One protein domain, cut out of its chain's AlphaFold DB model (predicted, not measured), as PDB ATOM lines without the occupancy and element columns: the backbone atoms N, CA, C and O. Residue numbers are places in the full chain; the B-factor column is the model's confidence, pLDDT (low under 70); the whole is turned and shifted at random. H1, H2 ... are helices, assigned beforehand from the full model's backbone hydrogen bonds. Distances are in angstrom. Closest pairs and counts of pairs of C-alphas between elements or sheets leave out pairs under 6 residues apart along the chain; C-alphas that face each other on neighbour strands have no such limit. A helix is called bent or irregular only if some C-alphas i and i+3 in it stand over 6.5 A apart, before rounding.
ATOM      1  N   TYR A 108       4.185  35.826   7.643       84.19
ATOM      2  CA  TYR A 108       4.526  36.217   9.013       84.19
ATOM      3  C   TYR A 108       4.765  35.024   9.954       84.19
ATOM      4  O   TYR A 108       5.507  35.162  10.922       84.19
ATOM      5  N   HIS A 109       4.197  33.847   9.666       79.38
ATOM      6  CA  HIS A 109       4.416  32.635  10.460       79.38
ATOM      7  C   HIS A 109       5.897  32.222  10.499       79.38
ATOM      8  O   HIS A 109       6.339  31.586  11.452       79.38
ATOM      9  N   TRP A 110       6.676  32.620   9.489       81.12
ATOM     10  CA  TRP A 110       8.108  32.340   9.390       81.12
ATOM     11  C   TRP A 110       8.992  33.416  10.030       81.12
ATOM     12  O   TRP A 110      10.190  33.202  10.182       81.12
ATOM     13  N   ILE A 111       8.430  34.554  10.450       83.81
ATOM     14  CA  ILE A 111       9.204  35.647  11.055       83.81
ATOM     15  C   ILE A 111       9.801  35.243  12.418       83.81
ATOM     16  O   ILE A 111      11.005  35.427  12.598       83.81
ATOM     17  N   PRO A 112       9.044  34.654  13.369       83.94
ATOM     18  CA  PRO A 112       9.592  34.265  14.670       83.94
ATOM     19  C   PRO A 112      10.812  33.324  14.610       83.94
ATOM     20  O   PRO A 112      11.797  33.628  15.283       83.94
ATOM     21  N   PRO A 113      10.828  32.231  13.813       80.75
ATOM     22  CA  PRO A 113      12.010  31.371  13.735       80.75
ATOM     23  C   PRO A 113      13.212  32.066  13.082       80.75
ATOM     24  O   PRO A 113      14.342  31.806  13.488       80.75
ATOM     25  N   ILE A 114      12.997  32.982  12.129       85.50
ATOM     26  CA  ILE A 114      14.084  33.773  11.528       85.50
ATOM     27  C   ILE A 114      14.712  34.708  12.571       85.50
ATOM     28  O   ILE A 114      15.935  34.751  12.697       85.50
ATOM     29  N   ILE A 115      13.889  35.415  13.355       86.69
ATOM     30  CA  ILE A 115      14.370  36.296  14.432       86.69
ATOM     31  C   ILE A 115      15.126  35.486  15.489       86.69
ATOM     32  O   ILE A 115      16.219  35.871  15.899       86.69
ATOM     33  N   LEU A 116      14.577  34.340  15.902       84.31
ATOM     34  CA  LEU A 116      15.212  33.472  16.890       84.31
ATOM     35  C   LEU A 116      16.561  32.931  16.390       84.31
ATOM     36  O   LEU A 116      17.539  32.946  17.135       84.31
ATOM     37  N   GLY A 117      16.633  32.510  15.125       83.75
ATOM     38  CA  GLY A 117      17.875  32.066  14.494       83.75
ATOM     39  C   GLY A 117      18.930  33.174  14.425       83.75
ATOM     40  O   GLY A 117      20.097  32.931  14.731       83.75
ATOM     41  N   ALA A 118      18.523  34.406  14.101       87.19
ATOM     42  CA  ALA A 118      19.417  35.561  14.087       87.19
ATOM     43  C   ALA A 118      19.971  35.886  15.488       87.19
ATOM     44  O   ALA A 118      21.178  36.081  15.639       87.19
ATOM     45  N   LEU A 119      19.121  35.881  16.523       84.75
ATOM     46  CA  LEU A 119      19.540  36.101  17.915       84.75
ATOM     47  C   LEU A 119      20.497  35.006  18.406       84.75
ATOM     48  O   LEU A 119      21.513  35.313  19.033       84.75
ATOM     49  N   ALA A 120      20.215  33.744  18.075       82.31
ATOM     50  CA  ALA A 120      21.105  32.628  18.380       82.31
ATOM     51  C   ALA A 120      22.476  32.799  17.700       82.31
ATOM     52  O   ALA A 120      23.507  32.614  18.346       82.31
ATOM     53  N   GLY A 121      22.503  33.231  16.434       82.56
ATOM     54  CA  GLY A 121      23.737  33.512  15.696       82.56
ATOM     55  C   GLY A 121      24.614  34.582  16.357       82.56
ATOM     56  O   GLY A 121      25.818  34.375  16.522       82.56
ATOM     57  N   VAL A 122      24.018  35.693  16.808       86.50
ATOM     58  CA  VAL A 122      24.742  36.749  17.544       86.50
ATOM     59  C   VAL A 122      25.288  36.220  18.873       86.50
ATOM     60  O   VAL A 122      26.447  36.466  19.206       86.50
ATOM     61  N   GLY A 123      24.491  35.442  19.608       83.44
ATOM     62  CA  GLY A 123      24.912  34.846  20.876       83.44
ATOM     63  C   GLY A 123      26.085  33.865  20.736       83.44
ATOM     64  O   GLY A 123      26.974  33.843  21.591       83.44
ATOM     65  N   ILE A 124      26.138  33.100  19.639       81.56
ATOM     66  CA  ILE A 124      27.289  32.245  19.297       81.56
ATOM     67  C   ILE A 124      28.523  33.104  18.992       81.56
ATOM     68  O   ILE A 124      29.606  32.822  19.507       81.56
ATOM     69  N   ALA A 125      28.375  34.171  18.196       84.94
ATOM     70  CA  ALA A 125      29.485  35.054  17.825       84.94
ATOM     71  C   ALA A 125      30.127  35.736  19.045       84.94
ATOM     72  O   ALA A 125      31.346  35.882  19.112       84.94
ATOM     73  N   GLN A 126      29.315  36.089  20.044       89.69
ATOM     74  CA  GLN A 126      29.770  36.674  21.307       89.69
ATOM     75  C   GLN A 126      30.268  35.631  22.328       89.69
ATOM     76  O   GLN A 126      30.645  36.000  23.438       89.69
ATOM     77  N   ARG A 127      30.288  34.334  21.972       82.94
ATOM     78  CA  ARG A 127      30.625  33.194  22.852       82.94
ATOM     79  C   ARG A 127      29.779  33.106  24.128       82.94
ATOM     80  O   ARG A 127      30.205  32.510  25.113       82.94
ATOM     81  N   VAL A 128      28.574  33.668  24.101       82.44
ATOM     82  CA  VAL A 128      27.637  33.628  25.232       82.44
ATOM     83  C   VAL A 128      27.026  32.234  25.368       82.44
ATOM     84  O   VAL A 128      26.802  31.765  26.482       82.44
ATOM     85  N   PHE A 129      26.799  31.543  24.242       76.25
ATOM     86  CA  PHE A 129      26.167  30.224  24.222       76.25
ATOM     87  C   PHE A 129      27.095  29.121  23.697       76.25
ATOM     88  O   PHE A 129      27.752  29.300  22.668       76.25
ATOM     89  N   PRO A 130      27.122  27.946  24.355       84.25
ATOM     90  CA  PRO A 130      27.869  26.801  23.866       84.25
ATOM     91  C   PRO A 130      27.153  26.139  22.676       84.25
ATOM     92  O   PRO A 130      25.924  26.072  22.614       84.25
ATOM     93  N   ILE A 131      27.934  25.600  21.737       81.75
ATOM     94  CA  ILE A 131      27.447  25.069  20.448       81.75
ATOM     95  C   ILE A 131      26.396  23.959  20.630       81.75
ATOM     96  O   ILE A 131      25.410  23.913  19.897       81.75
ATOM     97  N   TRP A 132      26.565  23.090  21.631       85.06
ATOM     98  CA  TRP A 132      25.657  21.963  21.882       85.06
ATOM     99  C   TRP A 132      24.224  22.403  22.209       85.06
ATOM    100  O   TRP A 132      23.270  21.745  21.801       85.06
ATOM    101  N   LEU A 133      24.063  23.546  22.880       84.38
ATOM    102  CA  LEU A 133      22.757  24.099  23.229       84.38
ATOM    103  C   LEU A 133      22.005  24.546  21.965       84.38
ATOM    104  O   LEU A 133      20.811  24.295  21.828       84.38
ATOM    105  N   CYS A 134      22.719  25.103  20.984       78.81
ATOM    106  CA  CYS A 134      22.146  25.498  19.695       78.81
ATOM    107  C   CYS A 134      21.691  24.285  18.871       78.81
ATOM    108  O   CYS A 134      20.616  24.312  18.275       78.81
ATOM    109  N   ILE A 135      22.476  23.200  18.882       83.94
ATOM    110  CA  ILE A 135      22.102  21.935  18.234       83.94
ATOM    111  C   ILE A 135      20.836  21.366  18.883       83.94
ATOM    112  O   ILE A 135      19.896  21.011  18.174       83.94
ATOM    113  N   ALA A 136      20.775  21.334  20.218       86.06
ATOM    114  CA  ALA A 136      19.612  20.831  20.945       86.06
ATOM    115  C   ALA A 136      18.333  21.619  20.613       86.06
ATOM    116  O   ALA A 136      17.304  21.016  20.308       86.06
ATOM    117  N   PHE A 137      18.398  22.957  20.592       84.38
ATOM    118  CA  PHE A 137      17.260  23.794  20.201       84.38
ATOM    119  C   PHE A 137      16.856  23.608  18.735       84.38
ATOM    120  O   PHE A 137      15.663  23.561  18.441       84.38
ATOM    121  N   GLY A 138      17.823  23.462  17.825       82.25
ATOM    122  CA  GLY A 138      17.550  23.186  16.414       82.25
ATOM    123  C   GLY A 138      16.809  21.862  16.214       82.25
ATOM    124  O   GLY A 138      15.798  21.818  15.513       82.25
ATOM    125  N   VAL A 139      17.258  20.801  16.891       87.56
ATOM    126  CA  VAL A 139      16.591  19.490  16.868       87.56
ATOM    127  C   VAL A 139      15.187  19.584  17.467       87.56
ATOM    128  O   VAL A 139      14.238  19.091  16.862       87.56
ATOM    129  N   LEU A 140      15.022  20.260  18.610       88.31
ATOM    130  CA  LEU A 140      13.713  20.447  19.239       88.31
ATOM    131  C   LEU A 140      12.736  21.181  18.305       88.31
ATOM    132  O   LEU A 140      11.604  20.738  18.124       88.31
ATOM    133  N   ALA A 141      13.174  22.277  17.679       84.12
ATOM    134  CA  ALA A 141      12.357  23.042  16.743       84.12
ATOM    135  C   ALA A 141      11.952  22.203  15.524       84.12
ATOM    136  O   ALA A 141      10.789  22.229  15.119       84.12
ATOM    137  N   PHE A 142      12.879  21.411  14.975       85.62
ATOM    138  CA  PHE A 142      12.585  20.492  13.879       85.62
ATOM    139  C   PHE A 142      11.538  19.444  14.275       85.62
ATOM    140  O   PHE A 142      10.570  19.235  13.545       85.62
ATOM    141  N   VAL A 143      11.683  18.835  15.456       88.44
ATOM    142  CA  VAL A 143      10.720  17.860  15.987       88.44
ATOM    143  C   VAL A 143       9.337  18.495  16.158       88.44
ATOM    144  O   VAL A 143       8.343  17.899  15.752       88.44
ATOM    145  N   LEU A 144       9.252  19.716  16.692       86.56
ATOM    146  CA  LEU A 144       7.980  20.430  16.848       86.56
ATOM    147  C   LEU A 144       7.312  20.736  15.501       86.56
ATOM    148  O   LEU A 144       6.103  20.540  15.364       86.56
ATOM    149  N   ILE A 145       8.082  21.175  14.501       85.12
ATOM    150  CA  ILE A 145       7.571  21.404  13.142       85.12
ATOM    151  C   ILE A 145       7.044  20.092  12.563       85.12
ATOM    152  O   ILE A 145       5.901  20.052  12.109       85.12
ATOM    153  N   PHE A 146       7.825  19.016  12.651       82.06
ATOM    154  CA  PHE A 146       7.438  17.703  12.145       82.06
ATOM    155  C   PHE A 146       6.153  17.185  12.803       82.06
ATOM    156  O   PHE A 146       5.233  16.765  12.107       82.06
ATOM    157  N   ILE A 147       6.034  17.290  14.132       83.44
ATOM    158  CA  ILE A 147       4.807  16.932  14.861       83.44
ATOM    159  C   ILE A 147       3.626  17.783  14.379       83.44
ATOM    160  O   ILE A 147       2.528  17.258  14.192       83.44
ATOM    161  N   SER A 148       3.833  19.084  14.150       79.00
ATOM    162  CA  SER A 148       2.772  19.974  13.669       79.00
ATOM    163  C   SER A 148       2.296  19.619  12.257       79.00
ATOM    164  O   SER A 148       1.094  19.649  11.992       79.00
ATOM    165  N   GLU A 149       3.209  19.233  11.362       79.31
ATOM    166  CA  GLU A 149       2.861  18.788  10.011       79.31
ATOM    167  C   GLU A 149       2.168  17.430  10.031       79.31
ATOM    168  O   GLU A 149       1.177  17.239   9.329       79.31
ATOM    169  N   LEU A 150       2.626  16.511  10.882       75.19
ATOM    170  CA  LEU A 150       2.012  15.199  11.048       75.19
ATOM    171  C   LEU A 150       0.584  15.324  11.591       75.19
ATOM    172  O   LEU A 150      -0.331  14.700  11.059       75.19
TER     173      LEU A 150
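What this domain is: This is residues 108 to 150 of the 164 residues of an uncharacterized protein of Pseudoalteromonas sp. R3 (UniProt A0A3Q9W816). Two long helices, H1 and H2, run opposite ways as a narrow, open V, joined at its closed end by residues 126 to 130; residues 142 to 150 of H2 stand free. The printed part has 43 residues with two named helices, H1 then H2, and no named strand; the class is all helix. It is loose, with a radius of gyration of the C-alphas of 11.7 A, and only just flat, spanning 36 by 24 by 7 A.

How they stand to each other: Start with H1, residues 108 to 125, only just irregular: C-alphas 109 and 112 are 6.9 A apart. A tight link leads to H2, residues 131 to 150. The two are close but not clearly touching; look at Ile 124 and Ile 131, whose C-alphas, the closest, are 7.3 A apart. They run opposite ways at a shallow tilt of 13 degrees. Every O i to N i+4 pair is within hydrogen-bond range in H2, and 12 of 14 in H1.

Where its parts are: Find C-alpha 108 at (4.526, 36.217, 9.013); H1 runs 26.5 A to C-alpha 125. From C-alpha 131, H2 runs 28.9 A to C-alpha 150 at (2.012, 15.199, 11.048).

The domain as a whole: The two C-alphas farthest apart, of Gln 126 and Leu 150, are 36.6 A apart. The printed part has no cut, and no printed residue is under 70 in pLDDT.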